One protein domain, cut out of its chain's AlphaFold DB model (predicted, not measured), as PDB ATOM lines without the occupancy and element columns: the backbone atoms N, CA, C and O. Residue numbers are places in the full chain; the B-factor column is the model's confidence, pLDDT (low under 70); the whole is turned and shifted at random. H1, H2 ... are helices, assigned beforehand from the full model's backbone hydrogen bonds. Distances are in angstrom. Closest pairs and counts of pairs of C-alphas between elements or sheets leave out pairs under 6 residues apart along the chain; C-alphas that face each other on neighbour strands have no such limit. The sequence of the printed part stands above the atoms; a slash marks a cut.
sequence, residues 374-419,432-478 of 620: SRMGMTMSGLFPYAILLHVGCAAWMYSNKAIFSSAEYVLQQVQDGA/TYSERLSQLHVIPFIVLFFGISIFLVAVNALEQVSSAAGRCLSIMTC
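What this domain is: This is residues 374 to 419 and 432 to 478 of the 620 residues of the protein "Hypothetical protein" of Symbiodinium sp. KB8 (UniProt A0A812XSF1). Two helical arms make a long, narrow V: H1 and H2, roughly in line, form one arm, and the single long helix H5 forms the other, meeting H2 near the closed end and running back opposite to it. Short H4 sits by that closed end, while residues 411 to 419, most of them in H3, stick out beyond it; residues 374 to 384 and 457 to 478 stand free at the open end. The printed part has 93 residues with five named helices, in the order H1 H2 H3 H4 H5, and no named strand: the class is all helix. The whole is extended, with a radius of gyration of the C-alphas of 21.4 A and spans of 77 by 29 by 16 A.

How they stand to each other: H1, residues 375 to 381, and H2, residues 384 to 399, meet only through their tight link of 2 residues. H2 touches H5, residues 443 to 476, at a shallow tilt of 24 degrees, opposite ways. Their closest C-alphas are those of Ala 396 and Phe 445, 5.5 A apart, and H5 touches H2 with residues 445 to 456 alone. H3, residues 408 to 416, touches no helix and is apart from H2. H4, residues 433 to 437, is close to H2 but not clearly touching; the closest C-alphas, those of Ala 396 and Leu 437, are 7.7 A apart. H4 and H5 are also close but not clearly touching, with the closest C-alphas, those of Leu 437 and Ile 443, 7.3 A apart. H1 and H5 are apart. In H1, H2, H3, H4 and H5 every O i to N i+4 pair is within hydrogen-bond range.

Where its parts are: H1 begins at C-alpha 375 at (24.807, 55.045, -5.065) and is 9.9 A long from first to last C-alpha. H2 measures 22.4 A and ends at C-alpha 399 at (58.794, 40.524, -0.546). H3 measures 12.3 A and H4 6.3 A. H5 is the longest helix, with 34 residues over 48.1 A, ending at C-alpha 476 at (12.340, 40.512, -27.078).

The domain as a whole: The outline is a rod, and the two C-alphas farthest apart, those of Gly 418 and Cys 478, are 76.9 A apart. Without the stretches that stand free, the body has 51 residues and spans 34 by 16 by 15 A. Residues 420 to 431 are cut out, and C-alphas 419 and 432 are 16.1 A apart across the cut; the link from H3 to H4 crosses it. Of the links that are printed whole, H1 to H2 and H4 to H5 are tight and H2 to H3 is short. The mean pLDDT of the printed part is 82.3, and the model's confidence is under 70 at residues 406 to 419, 432 to 434, 474 and 478.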
ATOM      1  N   SER A 374      22.146  56.706  -2.250       83.69
ATOM      2  CA  SER A 374      23.079  55.727  -1.667       83.69
ATOM      3  C   SER A 374      24.138  55.238  -2.664       83.69
ATOM      4  O   SER A 374      25.190  54.730  -2.265       83.69
ATOM      5  N   ARG A 375      23.907  55.447  -3.969       84.44
ATOM      6  CA  ARG A 375      24.807  55.045  -5.065       84.44
ATOM      7  C   ARG A 375      26.253  55.472  -4.870       84.44
ATOM      8  O   ARG A 375      27.148  54.699  -5.188       84.44
ATOM      9  N   MET A 376      26.499  56.674  -4.344       85.81
ATOM     10  CA  MET A 376      27.873  57.146  -4.144       85.81
ATOM     11  C   MET A 376      28.642  56.251  -3.170       85.81
ATOM     12  O   MET A 376      29.782  55.892  -3.451       85.81
ATOM     13  N   GLY A 377      28.015  55.890  -2.048       88.50
ATOM     14  CA  GLY A 377      28.615  54.998  -1.062       88.50
ATOM     15  C   GLY A 377      28.857  53.610  -1.648       88.50
ATOM     16  O   GLY A 377      29.964  53.095  -1.537       88.50
ATOM     17  N   MET A 378      27.865  53.055  -2.353       90.50
ATOM     18  CA  MET A 378      27.982  51.735  -2.984       90.50
ATOM     19  C   MET A 378      29.117  51.681  -4.008       90.50
ATOM     20  O   MET A 378      29.941  50.774  -3.958       90.50
ATOM     21  N   THR A 379      29.216  52.664  -4.905       90.56
ATOM     22  CA  THR A 379      30.288  52.656  -5.904       90.56
ATOM     23  C   THR A 379      31.660  52.896  -5.283       90.56
ATOM     24  O   THR A 379      32.629  52.303  -5.740       90.56
ATOM     25  N   MET A 380      31.765  53.727  -4.241       93.12
ATOM     26  CA  MET A 380      33.043  53.943  -3.557       93.12
ATOM     27  C   MET A 380      33.530  52.707  -2.814       93.12
ATOM     28  O   MET A 380      34.701  52.358  -2.935       93.12
ATOM     29  N   SER A 381      32.643  52.020  -2.097       92.25
ATOM     30  CA  SER A 381      32.977  50.749  -1.453       92.25
ATOM     31  C   SER A 381      33.249  49.644  -2.477       92.25
ATOM     32  O   SER A 381      34.110  48.799  -2.248       92.25
ATOM     33  N   GLY A 382      32.596  49.688  -3.645       91.94
ATOM     34  CA  GLY A 382      32.878  48.801  -4.777       91.94
ATOM     35  C   GLY A 382      34.297  48.930  -5.346       91.94
ATOM     36  O   GLY A 382      34.723  48.063  -6.101       91.94
ATOM     37  N   LEU A 383      35.057  49.968  -4.965       93.56
ATOM     38  CA  LEU A 383      36.476  50.092  -5.314       93.56
ATOM     39  C   LEU A 383      37.400  49.296  -4.376       93.56
ATOM     40  O   LEU A 383      38.517  48.973  -4.765       93.56
ATOM     41  N   PHE A 384      36.975  48.954  -3.156       93.69
ATOM     42  CA  PHE A 384      37.849  48.313  -2.162       93.69
ATOM     43  C   PHE A 384      38.438  46.957  -2.584       93.69
ATOM     44  O   PHE A 384      39.604  46.723  -2.267       93.69
ATOM     45  N   PRO A 385      37.738  46.086  -3.342       93.88
ATOM     46  CA  PRO A 385      38.351  44.858  -3.846       93.88
ATOM     47  C   PRO A 385      39.588  45.114  -4.722       93.88
ATOM     48  O   PRO A 385      40.557  44.362  -4.660       93.88
ATOM     49  N   TYR A 386      39.612  46.222  -5.471       94.31
ATOM     50  CA  TYR A 386      40.783  46.624  -6.254       94.31
ATOM     51  C   TYR A 386      41.940  47.115  -5.370       94.31
ATOM     52  O   TYR A 386      43.098  46.963  -5.751       94.31
ATOM     53  N   ALA A 387      41.659  47.657  -4.179       95.06
ATOM     54  CA  ALA A 387      42.698  47.995  -3.204       95.06
ATOM     55  C   ALA A 387      43.379  46.739  -2.644       95.06
ATOM     56  O   ALA A 387      44.591  46.735  -2.458       95.06
ATOM     57  N   ILE A 388      42.610  45.668  -2.409       94.19
ATOM     58  CA  ILE A 388      43.142  44.368  -1.971       94.19
ATOM     59  C   ILE A 388      43.999  43.752  -3.077       94.19
ATOM     60  O   ILE A 388      45.109  43.306  -2.806       94.19
ATOM     61  N   LEU A 389      43.522  43.778  -4.325       95.00
ATOM     62  CA  LEU A 389      44.305  43.305  -5.467       95.00
ATOM     63  C   LEU A 389      45.660  44.024  -5.548       95.00
ATOM     64  O   LEU A 389      46.704  43.392  -5.704       95.00
ATOM     65  N   LEU A 390      45.643  45.347  -5.388       93.50
ATOM     66  CA  LEU A 390      46.846  46.163  -5.416       93.50
ATOM     67  C   LEU A 390      47.757  45.919  -4.197       93.50
ATOM     68  O   LEU A 390      48.970  45.877  -4.360       93.50
ATOM     69  N   HIS A 391      47.198  45.677  -3.007       94.62
ATOM     70  CA  HIS A 391      47.957  45.256  -1.824       94.62
ATOM     71  C   HIS A 391      48.726  43.955  -2.070       94.62
ATOM     72  O   HIS A 391      49.919  43.900  -1.794       94.62
ATOM     73  N   VAL A 392      48.071  42.929  -2.623       95.00
ATOM     74  CA  VAL A 392      48.712  41.633  -2.899       95.00
ATOM     75  C   VAL A 392      49.796  41.773  -3.971       95.00
ATOM     76  O   VAL A 392      50.884  41.227  -3.808       95.00
ATOM     77  N   GLY A 393      49.540  42.549  -5.030       91.31
ATOM     78  CA  GLY A 393      50.539  42.824  -6.067       91.31
ATOM     79  C   GLY A 393      51.765  43.564  -5.521       91.31
ATOM     80  O   GLY A 393      52.900  43.169  -5.785       91.31
ATOM     81  N   CYS A 394      51.557  44.594  -4.697       90.12
ATOM     82  CA  CYS A 394      52.654  45.298  -4.034       90.12
ATOM     83  C   CYS A 394      53.372  44.422  -2.998       90.12
ATOM     84  O   CYS A 394      54.589  44.511  -2.895       90.12
ATOM     85  N   ALA A 395      52.668  43.548  -2.273       91.81
ATOM     86  CA  ALA A 395      53.285  42.595  -1.351       91.81
ATOM     87  C   ALA A 395      54.214  41.619  -2.086       91.81
ATOM     88  O   ALA A 395      55.346  41.419  -1.649       91.81
ATOM     89  N   ALA A 396      53.775  41.082  -3.233       89.75
ATOM     90  CA  ALA A 396      54.611  40.241  -4.087       89.75
ATOM     91  C   ALA A 396      55.873  40.991  -4.546       89.75
ATOM     92  O   ALA A 396      56.975  40.460  -4.442       89.75
ATOM     93  N   TRP A 397      55.736  42.251  -4.976       86.00
ATOM     94  CA  TRP A 397      56.886  43.065  -5.382       86.00
ATOM     95  C   TRP A 397      57.843  43.346  -4.210       86.00
ATOM     96  O   TRP A 397      59.044  43.119  -4.342       86.00
ATOM     97  N   MET A 398      57.341  43.762  -3.045       87.75
ATOM     98  CA  MET A 398      58.175  44.095  -1.882       87.75
ATOM     99  C   MET A 398      58.900  42.869  -1.310       87.75
ATOM    100  O   MET A 398      60.104  42.930  -1.072       87.75
ATOM    101  N   TYR A 399      58.205  41.742  -1.124       87.44
ATOM    102  CA  TYR A 399      58.794  40.524  -0.546       87.44
ATOM    103  C   TYR A 399      59.656  39.716  -1.520       87.44
ATOM    104  O   TYR A 399      60.392  38.836  -1.084       87.44
ATOM    105  N   SER A 400      59.625  40.042  -2.815       84.19
ATOM    106  CA  SER A 400      60.585  39.510  -3.793       84.19
ATOM    107  C   SER A 400      62.001  40.083  -3.636       84.19
ATOM    108  O   SER A 400      62.921  39.684  -4.354       84.19
ATOM    109  N   ASN A 401      62.200  41.096  -2.783       80.25
ATOM    110  CA  ASN A 401      63.523  41.666  -2.563       80.25
ATOM    111  C   ASN A 401      64.386  40.732  -1.693       80.25
ATOM    112  O   ASN A 401      64.077  40.497  -0.523       80.25
ATOM    113  N   LYS A 402      65.519  40.291  -2.260       72.69
ATOM    114  CA  LYS A 402      66.540  39.456  -1.608       72.69
ATOM    115  C   LYS A 402      67.099  40.058  -0.312       72.69
ATOM    116  O   LYS A 402      67.469  39.313   0.585       72.69
ATOM    117  N   ALA A 403      67.140  41.390  -0.209       70.06
ATOM    118  CA  ALA A 403      67.613  42.097   0.979       70.06
ATOM    119  C   ALA A 403      66.665  41.933   2.180       70.06
ATOM    120  O   ALA A 403      67.059  42.197   3.311       70.06
ATOM    121  N   ILE A 404      65.414  41.526   1.933       75.69
ATOM    122  CA  ILE A 404      64.408  41.286   2.971       75.69
ATOM    123  C   ILE A 404      64.266  39.781   3.222       75.69
ATOM    124  O   ILE A 404      64.359  39.348   4.368       75.69
ATOM    125  N   PHE A 405      64.061  38.986   2.165       75.88
ATOM    126  CA  PHE A 405      63.915  37.532   2.255       75.88
ATOM    127  C   PHE A 405      64.608  36.833   1.079       75.88
ATOM    128  O   PHE A 405      64.448  37.234  -0.073       75.88
ATOM    129  N   SER A 406      65.328  35.745   1.354       67.50
ATOM    130  CA  SER A 406      65.906  34.847   0.347       67.50
ATOM    131  C   SER A 406      65.561  33.391   0.677       67.50
ATOM    132  O   SER A 406      65.479  33.000   1.842       67.50
ATOM    133  N   SER A 407      65.288  32.579  -0.347       64.62
ATOM    134  CA  SER A 407      64.954  31.161  -0.169       64.62
ATOM    135  C   SER A 407      66.215  30.327   0.068       64.62
ATOM    136  O   SER A 407      67.151  30.407  -0.728       64.62
ATOM    137  N   ALA A 408      66.208  29.481   1.103       59.12
ATOM    138  CA  ALA A 408      67.328  28.603   1.461       59.12
ATOM    139  C   ALA A 408      67.797  27.702   0.299       59.12
ATOM    140  O   ALA A 408      68.995  27.525   0.121       59.12
ATOM    141  N   GLU A 409      66.872  27.218  -0.537       59.25
ATOM    142  CA  GLU A 409      67.159  26.417  -1.743       59.25
ATOM    143  C   GLU A 409      68.094  27.146  -2.730       59.25
ATOM    144  O   GLU A 409      69.031  26.561  -3.261       59.25
ATOM    145  N   TYR A 410      67.886  28.454  -2.927       59.88
ATOM    146  CA  TYR A 410      68.696  29.276  -3.832       59.88
ATOM    147  C   TYR A 410      70.100  29.529  -3.270       59.88
ATOM    148  O   TYR A 410      71.089  29.494  -4.000       59.88
ATOM    149  N   VAL A 411      70.191  29.753  -1.954       59.44
ATOM    150  CA  VAL A 411      71.476  29.907  -1.257       59.44
ATOM    151  C   VAL A 411      72.286  28.614  -1.355       59.44
ATOM    152  O   VAL A 411      73.478  28.664  -1.642       59.44
ATOM    153  N   LEU A 412      71.636  27.459  -1.180       58.97
ATOM    154  CA  LEU A 412      72.271  26.149  -1.325       58.97
ATOM    155  C   LEU A 412      72.776  25.922  -2.756       58.97
ATOM    156  O   LEU A 412      73.926  25.533  -2.923       58.97
ATOM    157  N   GLN A 413      71.977  26.255  -3.773       62.47
ATOM    158  CA  GLN A 413      72.358  26.092  -5.178       62.47
ATOM    159  C   GLN A 413      73.567  26.962  -5.577       62.47
ATOM    160  O   GLN A 413      74.501  26.470  -6.201       62.47
ATOM    161  N   GLN A 414      73.629  28.220  -5.126       58.53
ATOM    162  CA  GLN A 414      74.768  29.121  -5.379       58.53
ATOM    163  C   GLN A 414      76.063  28.710  -4.653       58.53
ATOM    164  O   GLN A 414      77.159  28.925  -5.174       58.53
ATOM    165  N   VAL A 415      75.951  28.113  -3.459       61.34
ATOM    166  CA  VAL A 415      77.093  27.523  -2.737       61.34
ATOM    167  C   VAL A 415      77.591  26.260  -3.449       61.34
ATOM    168  O   VAL A 415      78.796  26.016  -3.493       61.34
ATOM    169  N   GLN A 416      76.684  25.474  -4.037       63.28
ATOM    170  CA  GLN A 416      77.019  24.246  -4.763       63.28
ATOM    171  C   GLN A 416      77.670  24.503  -6.125       63.28
ATOM    172  O   GLN A 416      78.571  23.760  -6.509       63.28
ATOM    173  N   ASP A 417      77.286  25.582  -6.807       63.91
ATOM    174  CA  ASP A 417      77.843  25.970  -8.110       63.91
ATOM    175  C   ASP A 417      79.225  26.654  -8.005       63.91
ATOM    176  O   ASP A 417      79.782  27.111  -9.004       63.91
ATOM    177  N   GLY A 418      79.812  26.735  -6.802       55.84
ATOM    178  CA  GLY A 418      81.164  27.267  -6.580       55.84
ATOM    179  C   GLY A 418      81.307  28.776  -6.813       55.84
ATOM    180  O   GLY A 418      82.424  29.291  -6.813       55.84
ATOM    181  N   ALA A 419      80.195  29.495  -6.992       53.88
ATOM    182  CA  ALA A 419      80.182  30.923  -7.296       53.88
ATOM    183  C   ALA A 419      80.427  31.820  -6.062       53.88
ATOM    184  O   ALA A 419      80.743  32.998  -6.224       53.88
ATOM    185  N   THR A 432      68.114  38.333 -11.308       64.44
ATOM    186  CA  THR A 432      67.165  38.881 -12.281       64.44
ATOM    187  C   THR A 432      65.758  38.909 -11.676       64.44
ATOM    188  O   THR A 432      65.397  38.104 -10.815       64.44
ATOM    189  N   TYR A 433      64.907  39.840 -12.106       66.06
ATOM    190  CA  TYR A 433      63.556  39.967 -11.540       66.06
ATOM    191  C   TYR A 433      62.685  38.716 -11.758       66.06
ATOM    192  O   TYR A 433      61.843  38.397 -10.921       66.06
ATOM    193  N   SER A 434      62.905  37.973 -12.850       68.50
ATOM    194  CA  SER A 434      62.265  36.670 -13.079       68.50
ATOM    195  C   SER A 434      62.596  35.671 -11.975       68.50
ATOM    196  O   SER A 434      61.702  34.981 -11.493       68.50
ATOM    197  N   GLU A 435      63.850  35.655 -11.520       72.19
ATOM    198  CA  GLU A 435      64.297  34.797 -10.422       72.19
ATOM    199  C   GLU A 435      63.774  35.295  -9.064       72.19
ATOM    200  O   GLU A 435      63.491  34.498  -8.170       72.19
ATOM    201  N   ARG A 436      63.571  36.613  -8.911       76.00
ATOM    202  CA  ARG A 436      62.925  37.208  -7.726       76.00
ATOM    203  C   ARG A 436      61.458  36.789  -7.602       76.00
ATOM    204  O   ARG A 436      61.003  36.475  -6.505       76.00
ATOM    205  N   LEU A 437      60.715  36.763  -8.710       77.94
ATOM    206  CA  LEU A 437      59.309  36.345  -8.720       77.94
ATOM    207  C   LEU A 437      59.120  34.829  -8.579       77.94
ATOM    208  O   LEU A 437      58.070  34.401  -8.104       77.94
ATOM    209  N   SER A 438      60.112  34.018  -8.960       81.12
ATOM    210  CA  SER A 438      60.058  32.558  -8.809       81.12
ATOM    211  C   SER A 438      60.397  32.060  -7.400       81.12
ATOM    212  O   SER A 438      60.375  30.854  -7.160       81.12
ATOM    213  N   GLN A 439      60.708  32.952  -6.456       81.81
ATOM    214  CA  GLN A 439      60.992  32.572  -5.073       81.81
ATOM    215  C   GLN A 439      59.773  31.914  -4.411       81.81
ATOM    216  O   GLN A 439      58.648  32.408  -4.508       81.81
ATOM    217  N   LEU A 440      60.008  30.822  -3.675       85.81
ATOM    218  CA  LEU A 440      58.951  29.981  -3.101       85.81
ATOM    219  C   LEU A 440      57.967  30.766  -2.215       85.81
ATOM    220  O   LEU A 440      56.761  30.532  -2.271       85.81
ATOM    221  N   HIS A 441      58.459  31.728  -1.430       86.06
ATOM    222  CA  HIS A 441      57.625  32.564  -0.559       86.06
ATOM    223  C   HIS A 441      56.809  33.625  -1.309       86.06
ATOM    224  O   HIS A 441      55.847  34.147  -0.750       86.06
ATOM    225  N   VAL A 442      57.146  33.936  -2.564       89.81
ATOM    226  CA  VAL A 442      56.436  34.924  -3.396       89.81
ATOM    227  C   VAL A 442      55.265  34.282  -4.154       89.81
ATOM    228  O   VAL A 442      54.232  34.926  -4.358       89.81
ATOM    229  N   ILE A 443      55.372  32.993  -4.501       90.06
ATOM    230  CA  ILE A 443      54.366  32.239  -5.274       90.06
ATOM    231  C   ILE A 443      52.937  32.359  -4.702       90.06
ATOM    232  O   ILE A 443      52.026  32.642  -5.486       90.06
ATOM    233  N   PRO A 444      52.683  32.223  -3.381       93.38
ATOM    234  CA  PRO A 444      51.330  32.356  -2.834       93.38
ATOM    235  C   PRO A 444      50.686  33.718  -3.127       93.38
ATOM    236  O   PRO A 444      49.491  33.784  -3.418       93.38
ATOM    237  N   PHE A 445      51.468  34.804  -3.103       93.31
ATOM    238  CA  PHE A 445      50.972  36.146  -3.416       93.31
ATOM    239  C   PHE A 445      50.632  36.286  -4.901       93.31
ATOM    240  O   PHE A 445      49.610  36.879  -5.239       93.31
ATOM    241  N   ILE A 446      51.435  35.695  -5.789       92.06
ATOM    242  CA  ILE A 446      51.172  35.687  -7.234       92.06
ATOM    243  C   ILE A 446      49.883  34.908  -7.540       92.06
ATOM    244  O   ILE A 446      49.010  35.408  -8.252       92.06
ATOM    245  N   VAL A 447      49.718  33.718  -6.953       94.81
ATOM    246  CA  VAL A 447      48.498  32.906  -7.100       94.81
ATOM    247  C   VAL A 447      47.275  33.669  -6.593       94.81
ATOM    248  O   VAL A 447      46.253  33.726  -7.277       94.81
ATOM    249  N   LEU A 448      47.384  34.312  -5.427       95.56
ATOM    250  CA  LEU A 448      46.309  35.124  -4.866       95.56
ATOM    251  C   LEU A 448      45.975  36.331  -5.758       95.56
ATOM    252  O   LEU A 448      44.800  36.622  -5.974       95.56
ATOM    253  N   PHE A 449      46.980  37.008  -6.321       95.06
ATOM    254  CA  PHE A 449      46.789  38.141  -7.229       95.06
ATOM    255  C   PHE A 449      46.001  37.739  -8.481       95.06
ATOM    256  O   PHE A 449      45.002  38.383  -8.822       95.06
ATOM    257  N   PHE A 450      46.404  36.655  -9.151       95.56
ATOM    258  CA  PHE A 450      45.693  36.161 -10.330       95.56
ATOM    259  C   PHE A 450      44.312  35.605  -9.973       95.56
ATOM    260  O   PHE A 450      43.349  35.896 -10.679       95.56
ATOM    261  N   GLY A 451      44.176  34.895  -8.849       96.06
ATOM    262  CA  GLY A 451      42.890  34.398  -8.360       96.06
ATOM    263  C   GLY A 451      41.881  35.522  -8.103       96.06
ATOM    264  O   GLY A 451      40.756  35.473  -8.604       96.06
ATOM    265  N   ILE A 452      42.293  36.582  -7.398       95.06
ATOM    266  CA  ILE A 452      41.457  37.771  -7.160       95.06
ATOM    267  C   ILE A 452      41.151  38.486  -8.480       95.06
ATOM    268  O   ILE A 452      40.008  38.883  -8.705       95.06
ATOM    269  N   SER A 453      42.133  38.633  -9.374       94.75
ATOM    270  CA  SER A 453      41.933  39.272 -10.683       94.75
ATOM    271  C   SER A 453      40.880  38.544 -11.516       94.75
ATOM    272  O   SER A 453      39.951  39.174 -12.021       94.75
ATOM    273  N   ILE A 454      40.987  37.217 -11.617       95.69
ATOM    274  CA  ILE A 454      40.031  36.371 -12.339       95.69
ATOM    275  C   ILE A 454      38.648  36.487 -11.701       95.69
ATOM    276  O   ILE A 454      37.670  36.695 -12.416       95.69
ATOM    277  N   PHE A 455      38.557  36.420 -10.370       94.69
ATOM    278  CA  PHE A 455      37.293  36.575  -9.655       94.69
ATOM    279  C   PHE A 455      36.625  37.927  -9.951       94.69
ATOM    280  O   PHE A 455      35.442  37.970 -10.291       94.69
ATOM    281  N   LEU A 456      37.374  39.033  -9.897       93.94
ATOM    282  CA  LEU A 456      36.846  40.370 -10.191       93.94
ATOM    283  C   LEU A 456      36.404  40.513 -11.650       93.94
ATOM    284  O   LEU A 456      35.340  41.072 -11.919       93.94
ATOM    285  N   VAL A 457      37.196  40.001 -12.596       94.00
ATOM    286  CA  VAL A 457      36.833  39.998 -14.018       94.00
ATOM    287  C   VAL A 457      35.575  39.162 -14.247       94.00
ATOM    288  O   VAL A 457      34.675  39.627 -14.939       94.00
ATOM    289  N   ALA A 458      35.468  37.984 -13.630       93.62
ATOM    290  CA  ALA A 458      34.300  37.117 -13.736       93.62
ATOM    291  C   ALA A 458      33.036  37.788 -13.181       93.62
ATOM    292  O   ALA A 458      32.017  37.815 -13.868       93.62
ATOM    293  N   VAL A 459      33.097  38.395 -11.991       91.31
ATOM    294  CA  VAL A 459      31.957  39.117 -11.394       91.31
ATOM    295  C   VAL A 459      31.516  40.280 -12.284       91.31
ATOM    296  O   VAL A 459      30.332  40.394 -12.603       91.31
ATOM    297  N   ASN A 460      32.457  41.103 -12.755       90.25
ATOM    298  CA  ASN A 460      32.148  42.218 -13.654       90.25
ATOM    299  C   ASN A 460      31.579  41.730 -14.996       90.25
ATOM    300  O   ASN A 460      30.641  42.324 -15.526       90.25
ATOM    301  N   ALA A 461      32.125  40.648 -15.557       91.44
ATOM    302  CA  ALA A 461      31.635  40.056 -16.795       91.44
ATOM    303  C   ALA A 461      30.210  39.514 -16.623       91.44
ATOM    304  O   ALA A 461      29.359  39.784 -17.465       91.44
ATOM    305  N   LEU A 462      29.916  38.828 -15.515       90.75
ATOM    306  CA  LEU A 462      28.572  38.347 -15.186       90.75
ATOM    307  C   LEU A 462      27.577  39.500 -15.006       90.75
ATOM    308  O   LEU A 462      26.443  39.412 -15.479       90.75
ATOM    309  N   GLU A 463      27.981  40.609 -14.385       88.31
ATOM    310  CA  GLU A 463      27.142  41.808 -14.280       88.31
ATOM    311  C   GLU A 463      26.869  42.430 -15.663       88.31
ATOM    312  O   GLU A 463      25.736  42.789 -15.993       88.31
ATOM    313  N   GLN A 464      27.878  42.492 -16.537       87.88
ATOM    314  CA  GLN A 464      27.692  42.978 -17.907       87.88
ATOM    315  C   GLN A 464      26.785  42.050 -18.718       87.88
ATOM    316  O   GLN A 464      25.857  42.538 -19.367       87.88
ATOM    317  N   VAL A 465      26.998  40.734 -18.644       89.75
ATOM    318  CA  VAL A 465      26.189  39.720 -19.334       89.75
ATOM    319  C   VAL A 465      24.755  39.745 -18.825       89.75
ATOM    320  O   VAL A 465      23.844  39.820 -19.640       89.75
ATOM    321  N   SER A 466      24.524  39.776 -17.511       85.06
ATOM    322  CA  SER A 466      23.172  39.887 -16.946       85.06
ATOM    323  C   SER A 466      22.484  41.194 -17.354       85.06
ATOM    324  O   SER A 466      21.313  41.177 -17.733       85.06
ATOM    325  N   SER A 467      23.204  42.322 -17.397       83.88
ATOM    326  CA  SER A 467      22.652  43.595 -17.883       83.88
ATOM    327  C   SER A 467      22.343  43.583 -19.388       83.88
ATOM    328  O   SER A 467      21.395  44.225 -19.848       83.88
ATOM    329  N   ALA A 468      23.157  42.891 -20.188       83.69
ATOM    330  CA  ALA A 468      22.969  42.740 -21.624       83.69
ATOM    331  C   ALA A 468      21.803  41.791 -21.911       83.69
ATOM    332  O   ALA A 468      20.909  42.153 -22.670       83.69
ATOM    333  N   ALA A 469      21.748  40.650 -21.224       82.75
ATOM    334  CA  ALA A 469      20.645  39.702 -21.260       82.75
ATOM    335  C   ALA A 469      19.332  40.363 -20.829       82.75
ATOM    336  O   ALA A 469      18.336  40.216 -21.523       82.75
ATOM    337  N   GLY A 470      19.330  41.175 -19.766       79.19
ATOM    338  CA  GLY A 470      18.157  41.945 -19.347       79.19
ATOM    339  C   GLY A 470      17.688  42.950 -20.405       79.19
ATOM    340  O   GLY A 470      16.490  43.072 -20.654       79.19
ATOM    341  N   ARG A 471      18.618  43.634 -21.090       78.88
ATOM    342  CA  ARG A 471      18.295  44.522 -22.223       78.88
ATOM    343  C   ARG A 471      17.745  43.744 -23.418       78.88
ATOM    344  O   ARG A 471      16.725  44.151 -23.963       78.88
ATOM    345  N   CYS A 472      18.369  42.630 -23.793       76.62
ATOM    346  CA  CYS A 472      17.905  41.763 -24.876       76.62
ATOM    347  C   CYS A 472      16.527  41.172 -24.567       76.62
ATOM    348  O   CYS A 472      15.628  41.278 -25.395       76.62
ATOM    349  N   LEU A 473      16.322  40.646 -23.358       76.50
ATOM    350  CA  LEU A 473      15.042  40.113 -22.905       76.50
ATOM    351  C   LEU A 473      13.970  41.207 -22.911       76.50
ATOM    352  O   LEU A 473      12.891  40.975 -23.430       76.50
ATOM    353  N   SER A 474      14.277  42.418 -22.431       67.69
ATOM    354  CA  SER A 474      13.363  43.572 -22.469       67.69
ATOM    355  C   SER A 474      12.994  44.009 -23.894       67.69
ATOM    356  O   SER A 474      11.881  44.487 -24.121       67.69
ATOM    357  N   ILE A 475      13.894  43.834 -24.865       72.31
ATOM    358  CA  ILE A 475      13.609  44.073 -26.286       72.31
ATOM    359  C   ILE A 475      12.720  42.953 -26.842       72.31
ATOM    360  O   ILE A 475      11.705  43.245 -27.468       72.31
ATOM    361  N   MET A 476      13.061  41.687 -26.574       71.56
ATOM    362  CA  MET A 476      12.340  40.512 -27.078       71.56
ATOM    363  C   MET A 476      10.925  40.387 -26.505       71.56
ATOM    364  O   MET A 476       9.997  40.058 -27.234       71.56
ATOM    365  N   THR A 477      10.735  40.685 -25.220       73.69
ATOM    366  CA  THR A 477       9.424  40.625 -24.554       73.69
ATOM    367  C   THR A 477       8.635  41.924 -24.678       73.69
ATOM    368  O   THR A 477       7.565  42.052 -24.090       73.69
ATOM    369  N   CYS A 478       9.153  42.928 -25.400       61.28
ATOM    370  CA  CYS A 478       8.616  44.288 -25.370       61.28
ATOM    371  C   CYS A 478       8.491  44.829 -23.925       61.28
ATOM    372  O   CYS A 478       7.682  45.714 -23.636       61.28
TER     373      CYS A 478